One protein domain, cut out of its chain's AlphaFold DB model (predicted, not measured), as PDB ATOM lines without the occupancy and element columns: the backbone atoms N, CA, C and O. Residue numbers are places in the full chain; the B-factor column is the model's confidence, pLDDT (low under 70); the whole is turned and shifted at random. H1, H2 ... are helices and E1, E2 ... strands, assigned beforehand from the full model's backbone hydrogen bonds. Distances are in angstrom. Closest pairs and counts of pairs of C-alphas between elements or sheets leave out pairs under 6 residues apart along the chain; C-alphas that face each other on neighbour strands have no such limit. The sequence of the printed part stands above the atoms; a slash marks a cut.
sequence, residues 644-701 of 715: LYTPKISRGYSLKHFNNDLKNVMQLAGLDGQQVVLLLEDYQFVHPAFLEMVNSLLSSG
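AT A GLANCE: This is residues 644 to 701 of the 715 residues of an uncharacterized protein of Oncorhynchus mykiss (UniProt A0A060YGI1). Two helices, H1 and H2, run the same way as the arms of a narrow, open V, nearest each other at their first residues, and between them in the chain an extended stretch with the short strand E1 runs back along H1. Seen end on, H1, E1 and H2 make a triangle, and the first printed residues, 644 to 645, pair with E1. The printed part has 58 residues with two named helices and one named strand, in the order H1, E1, H2, and its class is mostly helix. It is compact, with a radius of gyration of the C-alphas of 11.4 A, and its C-alphas span 32 by 23 by 18 A.

IN THESE COORDINATES: Begin at C-alpha 644, at (-46.969, 17.727, -17.849), and go through residues 644 to 654, which hold no named element. Find C-alpha 655 at (-49.536, 3.231, -32.931); from there H1, residues 655 to 670, runs 21.6 A to C-alpha 670 at (-33.409, 12.487, -22.015). Next look for E1, residues 676 to 678, which is 6.4 A long. Further on, H2, residues 689 to 700, runs 16.3 A from C-alpha 689 at (-50.119, -2.521, -27.434) to C-alpha 700 at (-36.069, -0.931, -19.295).

HOW THE PARTS SIT: Start with residues 644 to 645 and you will find them paired, parallel, with residues 677 to 678 of E1. E1 itself pairs with no named strand. Then look at H1, the longest helix: its closest C-alphas to E1 are those of Ala 669 and Val 676, 5.9 A apart, and the two centres are 11.1 A apart. H1 and H2 only just touch, and only at their ends, with 3 pairs of C-alphas within 8 A. H1 touches H2 with residues 655 to 658 alone, and H2 touches H1 with residues 689 to 690 alone; the closest C-alphas of the two helices are those of Leu 655 and Phe 690, 7.5 A apart. The two helices run the same way at a shallow tilt of 25 degrees, with their centres 12.6 A apart. E1 and H2 are apart. In both H1 and H2 every O i to N i+4 pair is within hydrogen-bond range.

THE WHOLE: The two C-alphas farthest apart are those of Arg 651 and Gly 673, at 32.4 A, while those of the first and last printed residues, Leu 644 and Gly 701, are 18.5 A apart. The printed part has no cut. The link from H1 to E1, 5 residues, is tight; the link from E1 to H2, 10 residues, is short. In the B-factor column you will find a mean pLDDT of 88.3 for the printed part of this model, and no printed residue is under 70.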
ATOM      1  N   LEU A 644     -45.893  18.708 -17.756       91.62
ATOM      2  CA  LEU A 644     -46.969  17.727 -17.849       91.62
ATOM      3  C   LEU A 644     -47.307  17.461 -19.318       91.62
ATOM      4  O   LEU A 644     -47.784  18.351 -20.022       91.62
ATOM      5  N   TYR A 645     -47.098  16.224 -19.764       93.56
ATOM      6  CA  TYR A 645     -47.445  15.778 -21.110       93.56
ATOM      7  C   TYR A 645     -48.643  14.832 -21.067       93.56
ATOM      8  O   TYR A 645     -48.669  13.856 -20.317       93.56
ATOM      9  N   THR A 646     -49.655  15.103 -21.888       92.50
ATOM     10  CA  THR A 646     -50.846  14.256 -22.019       92.50
ATOM     11  C   THR A 646     -51.191  14.116 -23.503       92.50
ATOM     12  O   THR A 646     -51.490  15.134 -24.136       92.50
ATOM     13  N   PRO A 647     -51.160  12.897 -24.079       91.75
ATOM     14  CA  PRO A 647     -51.475  12.686 -25.490       91.75
ATOM     15  C   PRO A 647     -52.894  13.149 -25.839       91.75
ATOM     16  O   PRO A 647     -53.867  12.810 -25.161       91.75
ATOM     17  N   LYS A 648     -53.027  13.922 -26.920       89.12
ATOM     18  CA  LYS A 648     -54.327  14.392 -27.417       89.12
ATOM     19  C   LYS A 648     -54.873  13.388 -28.428       89.12
ATOM     20  O   LYS A 648     -54.358  13.271 -29.536       89.12
ATOM     21  N   ILE A 649     -55.936  12.685 -28.054       90.19
ATOM     22  CA  ILE A 649     -56.561  11.672 -28.912       90.19
ATOM     23  C   ILE A 649     -57.379  12.344 -30.022       90.19
ATOM     24  O   ILE A 649     -58.228  13.196 -29.759       90.19
ATOM     25  N   SER A 650     -57.140  11.937 -31.270       88.75
ATOM     26  CA  SER A 650     -57.872  12.373 -32.465       88.75
ATOM     27  C   SER A 650     -58.569  11.192 -33.157       88.75
ATOM     28  O   SER A 650     -58.251  10.025 -32.909       88.75
ATOM     29  N   ARG A 651     -59.537  11.476 -34.043       82.75
ATOM     30  CA  ARG A 651     -60.187  10.455 -34.887       82.75
ATOM     31  C   ARG A 651     -59.162   9.935 -35.905       82.75
ATOM     32  O   ARG A 651     -58.953  10.565 -36.934       82.75
ATOM     33  N   GLY A 652     -58.494   8.828 -35.586       85.31
ATOM     34  CA  GLY A 652     -57.366   8.285 -36.359       85.31
ATOM     35  C   GLY A 652     -56.100   8.031 -35.535       85.31
ATOM     36  O   GLY A 652     -55.071   7.652 -36.093       85.31
ATOM     37  N   TYR A 653     -56.158   8.224 -34.213       90.19
ATOM     38  CA  TYR A 653     -55.037   7.932 -33.330       90.19
ATOM     39  C   TYR A 653     -54.597   6.465 -33.446       90.19
ATOM     40  O   TYR A 653     -55.390   5.537 -33.292       90.19
ATOM     41  N   SER A 654     -53.321   6.266 -33.755       89.69
ATOM     42  CA  SER A 654     -52.730   4.981 -34.125       89.69
ATOM     43  C   SER A 654     -51.405   4.781 -33.399       89.69
ATOM     44  O   SER A 654     -50.850   5.714 -32.815       89.69
ATOM     45  N   LEU A 655     -50.846   3.573 -33.498       87.62
ATOM     46  CA  LEU A 655     -49.536   3.231 -32.931       87.62
ATOM     47  C   LEU A 655     -48.419   4.180 -33.379       87.62
ATOM     48  O   LEU A 655     -47.516   4.469 -32.603       87.62
ATOM     49  N   LYS A 656     -48.483   4.710 -34.606       88.75
ATOM     50  CA  LYS A 656     -47.481   5.666 -35.100       88.75
ATOM     51  C   LYS A 656     -47.537   6.998 -34.352       88.75
ATOM     52  O   LYS A 656     -46.489   7.561 -34.059       88.75
ATOM     53  N   HIS A 657     -48.738   7.481 -34.033       91.19
ATOM     54  CA  HIS A 657     -48.918   8.736 -33.301       91.19
ATOM     55  C   HIS A 657     -48.420   8.604 -31.865       91.19
ATOM     56  O   HIS A 657     -47.574   9.390 -31.456       91.19
ATOM     57  N   PHE A 658     -48.823   7.536 -31.171       90.56
ATOM     58  CA  PHE A 658     -48.352   7.286 -29.811       90.56
ATOM     59  C   PHE A 658     -46.830   7.103 -29.735       90.56
ATOM     60  O   PHE A 658     -46.190   7.612 -28.824       90.56
ATOM     61  N   ASN A 659     -46.222   6.442 -30.725       88.19
ATOM     62  CA  ASN A 659     -44.763   6.346 -30.800       88.19
ATOM     63  C   ASN A 659     -44.091   7.715 -30.947       88.19
ATOM     64  O   ASN A 659     -43.055   7.946 -30.337       88.19
ATOM     65  N   ASN A 660     -44.659   8.628 -31.737       90.50
ATOM     66  CA  ASN A 660     -44.126   9.985 -31.851       90.50
ATOM     67  C   ASN A 660     -44.307  10.776 -30.548       90.50
ATOM     68  O   ASN A 660     -43.388  11.479 -30.142       90.50
ATOM     69  N   ASP A 661     -45.439  10.612 -29.861       91.81
ATOM     70  CA  ASP A 661     -45.668  11.206 -28.541       91.81
ATOM     71  C   ASP A 661     -44.633  10.720 -27.519       91.81
ATOM     72  O   ASP A 661     -44.007  11.530 -26.836       91.81
ATOM     73  N   LEU A 662     -44.382   9.408 -27.464       90.69
ATOM     74  CA  LEU A 662     -43.351   8.836 -26.602       90.69
ATOM     75  C   LEU A 662     -41.951   9.341 -26.966       90.69
ATOM     76  O   LEU A 662     -41.187   9.665 -26.063       90.69
ATOM     77  N   LYS A 663     -41.611   9.468 -28.257       89.50
ATOM     78  CA  LYS A 663     -40.327  10.059 -28.682       89.50
ATOM     79  C   LYS A 663     -40.169  11.484 -28.176       89.50
ATOM     80  O   LYS A 663     -39.114  11.799 -27.642       89.50
ATOM     81  N   ASN A 664     -41.207  12.310 -28.294       91.38
ATOM     82  CA  ASN A 664     -41.173  13.689 -27.810       91.38
ATOM     83  C   ASN A 664     -40.949  13.732 -26.292       91.38
ATOM     84  O   ASN A 664     -40.094  14.470 -25.816       91.38
ATOM     85  N   VAL A 665     -41.661  12.895 -25.527       91.75
ATOM     86  CA  VAL A 665     -41.467  12.796 -24.070       91.75
ATOM     87  C   VAL A 665     -40.056  12.323 -23.719       91.75
ATOM     88  O   VAL A 665     -39.415  12.898 -22.842       91.75
ATOM     89  N   MET A 666     -39.546  11.305 -24.416       89.12
ATOM     90  CA  MET A 666     -38.188  10.798 -24.209       89.12
ATOM     91  C   MET A 666     -37.122  11.826 -24.598       89.12
ATOM     92  O   MET A 666     -36.079  11.874 -23.957       89.12
ATOM     93  N   GLN A 667     -37.377  12.656 -25.608       90.25
ATOM     94  CA  GLN A 667     -36.491  13.743 -26.009       90.25
ATOM     95  C   GLN A 667     -36.421  14.827 -24.926       90.25
ATOM     96  O   GLN A 667     -35.325  15.184 -24.506       90.25
ATOM     97  N   LEU A 668     -37.574  15.281 -24.420       89.69
ATOM     98  CA  LEU A 668     -37.651  16.278 -23.344       89.69
ATOM     99  C   LEU A 668     -36.964  15.790 -22.057       89.69
ATOM    100  O   LEU A 668     -36.224  16.531 -21.412       89.69
ATOM    101  N   ALA A 669     -37.191  14.529 -21.683       88.19
ATOM    102  CA  ALA A 669     -36.608  13.961 -20.471       88.19
ATOM    103  C   ALA A 669     -35.117  13.619 -20.633       88.19
ATOM    104  O   ALA A 669     -34.328  13.823 -19.713       88.19
ATOM    105  N   GLY A 670     -34.734  13.065 -21.787       84.81
ATOM    106  CA  GLY A 670     -33.409  12.487 -22.015       84.81
ATOM    107  C   GLY A 670     -32.373  13.448 -22.593       84.81
ATOM    108  O   GLY A 670     -31.214  13.362 -22.201       84.81
ATOM    109  N   LEU A 671     -32.761  14.343 -23.511       86.44
ATOM    110  CA  LEU A 671     -31.844  15.312 -24.129       86.44
ATOM    111  C   LEU A 671     -31.879  16.661 -23.414       86.44
ATOM    112  O   LEU A 671     -30.825  17.201 -23.088       86.44
ATOM    113  N   ASP A 672     -33.075  17.181 -23.130       85.38
ATOM    114  CA  ASP A 672     -33.218  18.514 -22.525       85.38
ATOM    115  C   ASP A 672     -33.026  18.494 -20.997       85.38
ATOM    116  O   ASP A 672     -33.000  19.544 -20.355       85.38
ATOM    117  N   GLY A 673     -32.912  17.301 -20.396       83.31
ATOM    118  CA  GLY A 673     -32.715  17.115 -18.956       83.31
ATOM    119  C   GLY A 673     -33.886  17.609 -18.096       83.31
ATOM    120  O   GLY A 673     -33.724  17.831 -16.894       83.31
ATOM    121  N   GLN A 674     -35.064  17.812 -18.696       87.88
ATOM    122  CA  GLN A 674     -36.241  18.308 -17.992       87.88
ATOM    123  C   GLN A 674     -36.945  17.183 -17.231       87.88
ATOM    124  O   GLN A 674     -36.974  16.029 -17.652       87.88
ATOM    125  N   GLN A 675     -37.572  17.528 -16.108       89.00
ATOM    126  CA  GLN A 675     -38.438  16.598 -15.387       89.00
ATOM    127  C   GLN A 675     -39.820  16.585 -16.049       89.00
ATOM    128  O   GLN A 675     -40.512  17.607 -16.067       89.00
ATOM    129  N   VAL A 676     -40.203  15.434 -16.608       91.56
ATOM    130  CA  VAL A 676     -41.434  15.263 -17.393       91.56
ATOM    131  C   VAL A 676     -42.375  14.285 -16.696       91.56
ATOM    132  O   VAL A 676     -41.969  13.196 -16.292       91.56
ATOM    133  N   VAL A 677     -43.656  14.644 -16.602       94.12
ATOM    134  CA  VAL A 677     -44.733  13.768 -16.127       94.12
ATOM    135  C   VAL A 677     -45.618  13.391 -17.311       94.12
ATOM    136  O   VAL A 677     -46.379  14.215 -17.820       94.12
ATOM    137  N   LEU A 678     -45.531  12.131 -17.742       94.56
ATOM    138  CA  LEU A 678     -46.440  11.554 -18.732       94.56
ATOM    139  C   LEU A 678     -47.720  11.080 -18.033       94.56
ATOM    140  O   LEU A 678     -47.695  10.115 -17.271       94.56
ATOM    141  N   LEU A 679     -48.841  11.746 -18.309       94.88
ATOM    142  CA  LEU A 679     -50.154  11.371 -17.787       94.88
ATOM    143  C   LEU A 679     -50.937  10.588 -18.847       94.88
ATOM    144  O   LEU A 679     -51.233  11.128 -19.916       94.88
ATOM    145  N   LEU A 680     -51.297   9.344 -18.519       93.81
ATOM    146  CA  LEU A 680     -52.134   8.477 -19.349       93.81
ATOM    147  C   LEU A 680     -53.443   8.130 -18.631       93.81
ATOM    148  O   LEU A 680     -53.433   7.806 -17.444       93.81
ATOM    149  N   GLU A 681     -54.562   8.192 -19.353       92.38
ATOM    150  CA  GLU A 681     -55.913   7.932 -18.831       92.38
ATOM    151  C   GLU A 681     -56.622   6.823 -19.622       92.38
ATOM    152  O   GLU A 681     -56.309   6.589 -20.787       92.38
ATOM    153  N   ASP A 682     -57.634   6.187 -19.020       90.94
ATOM    154  CA  ASP A 682     -58.319   5.010 -19.580       90.94
ATOM    155  C   ASP A 682     -58.833   5.209 -21.019       90.94
ATOM    156  O   ASP A 682     -58.656   4.340 -21.871       90.94
ATOM    157  N   TYR A 683     -59.405   6.378 -21.337       89.38
ATOM    158  CA  TYR A 683     -59.931   6.661 -22.683       89.38
ATOM    159  C   TYR A 683     -58.841   6.817 -23.758       89.38
ATOM    160  O   TYR A 683     -59.158   6.860 -24.947       89.38
ATOM    161  N   GLN A 684     -57.571   6.944 -23.367       90.62
ATOM    162  CA  GLN A 684     -56.443   7.098 -24.290       90.62
ATOM    163  C   GLN A 684     -55.919   5.749 -24.794       90.62
ATOM    164  O   GLN A 684     -55.252   5.692 -25.831       90.62
ATOM    165  N   PHE A 685     -56.247   4.651 -24.107       89.25
ATOM    166  CA  PHE A 685     -55.842   3.301 -24.487       89.25
ATOM    167  C   PHE A 685     -56.744   2.729 -25.588       89.25
ATOM    168  O   PHE A 685     -57.538   1.822 -25.370       89.25
ATOM    169  N   VAL A 686     -56.597   3.261 -26.805       88.94
ATOM    170  CA  VAL A 686     -57.343   2.801 -27.994       88.94
ATOM    171  C   VAL A 686     -56.843   1.439 -28.493       88.94
ATOM    172  O   VAL A 686     -57.613   0.660 -29.047       88.94
ATOM    173  N   HIS A 687     -55.550   1.144 -28.310       87.31
ATOM    174  CA  HIS A 687     -54.920  -0.094 -28.768       87.31
ATOM    175  C   HIS A 687     -54.200  -0.802 -27.605       87.31
ATOM    176  O   HIS A 687     -53.438  -0.143 -26.892       87.31
ATOM    177  N   PRO A 688     -54.351  -2.132 -27.432       84.44
ATOM    178  CA  PRO A 688     -53.774  -2.867 -26.296       84.44
ATOM    179  C   PRO A 688     -52.245  -2.757 -26.217       84.44
ATOM    180  O   PRO A 688     -51.683  -2.636 -25.131       84.44
ATOM    181  N   ALA A 689     -51.572  -2.688 -27.370       85.38
ATOM    182  CA  ALA A 689     -50.119  -2.521 -27.434       85.38
ATOM    183  C   ALA A 689     -49.584  -1.248 -26.744       85.38
ATOM    184  O   ALA A 689     -48.399  -1.189 -26.431       85.38
ATOM    185  N   PHE A 690     -50.407  -0.223 -26.480       88.88
ATOM    186  CA  PHE A 690     -49.943   0.969 -25.753       88.88
ATOM    187  C   PHE A 690     -49.498   0.632 -24.327       88.88
ATOM    188  O   PHE A 690     -48.462   1.121 -23.882       88.88
ATOM    189  N   LEU A 691     -50.237  -0.235 -23.628       87.50
ATOM    190  CA  LEU A 691     -49.885  -0.655 -22.269       87.50
ATOM    191  C   LEU A 691     -48.568  -1.434 -22.250       87.50
ATOM    192  O   LEU A 691     -47.751  -1.254 -21.352       87.50
ATOM    193  N   GLU A 692     -48.323  -2.244 -23.276       83.19
ATOM    194  CA  GLU A 692     -47.080  -3.001 -23.417       83.19
ATOM    195  C   GLU A 692     -45.879  -2.076 -23.664       83.19
ATOM    196  O   GLU A 692     -44.814  -2.283 -23.085       83.19
ATOM    197  N   MET A 693     -46.052  -1.007 -24.451       84.75
ATOM    198  CA  MET A 693     -45.015   0.018 -24.639       84.75
ATOM    199  C   MET A 693     -44.698   0.764 -23.345       84.75
ATOM    200  O   MET A 693     -43.531   1.021 -23.054       84.75
ATOM    201  N   VAL A 694     -45.721   1.092 -22.553       88.94
ATOM    202  CA  VAL A 694     -45.537   1.721 -21.239       88.94
ATOM    203  C   VAL A 694     -44.821   0.760 -20.289       88.94
ATOM    204  O   VAL A 694     -43.876   1.164 -19.618       88.94
ATOM    205  N   ASN A 695     -45.183  -0.525 -20.286       87.25
ATOM    206  CA  ASN A 695     -44.508  -1.542 -19.479       87.25
ATOM    207  C   ASN A 695     -43.028  -1.711 -19.880       87.25
ATOM    208  O   ASN A 695     -42.134  -1.756 -19.033       87.25
ATOM    209  N   SER A 696     -42.742  -1.724 -21.183       83.62
ATOM    210  CA  SER A 696     -41.379  -1.698 -21.726       83.62
ATOM    211  C   SER A 696     -40.596  -0.479 -21.234       83.62
ATOM    212  O   SER A 696     -39.456  -0.618 -20.784       83.62
ATOM    213  N   LEU A 697     -41.203   0.709 -21.292       87.06
ATOM    214  CA  LEU A 697     -40.571   1.955 -20.867       87.06
ATOM    215  C   LEU A 697     -40.280   1.958 -19.360       87.06
ATOM    216  O   LEU A 697     -39.177   2.316 -18.959       87.06
ATOM    217  N   LEU A 698     -41.224   1.500 -18.534       86.31
ATOM    218  CA  LEU A 698     -41.062   1.415 -17.078       86.31
ATOM    219  C   LEU A 698     -39.991   0.398 -16.663       86.31
ATOM    220  O   LEU A 698     -39.243   0.632 -15.717       86.31
ATOM    221  N   SER A 699     -39.915  -0.740 -17.355       79.88
ATOM    222  CA  SER A 699     -39.016  -1.840 -16.992       79.88
ATOM    223  C   SER A 699     -37.574  -1.648 -17.467       79.88
ATOM    224  O   SER A 699     -36.648  -2.084 -16.777       79.88
ATOM    225  N   SER A 700     -37.378  -1.028 -18.635       74.62
ATOM    226  CA  SER A 700     -36.069  -0.931 -19.295       74.62
ATOM    227  C   SER A 700     -35.568   0.501 -19.500       74.62
ATOM    228  O   SER A 700     -34.405   0.687 -19.857       74.62
ATOM    229  N   GLY A 701     -36.423   1.514 -19.325       70.38
ATOM    230  CA  GLY A 701     -36.133   2.886 -19.753       70.38
ATOM    231  C   GLY A 701     -36.072   3.046 -21.278       70.38
ATOM    232  O   GLY A 701     -35.719   4.111 -21.776       70.38
TER     233      GLY A 701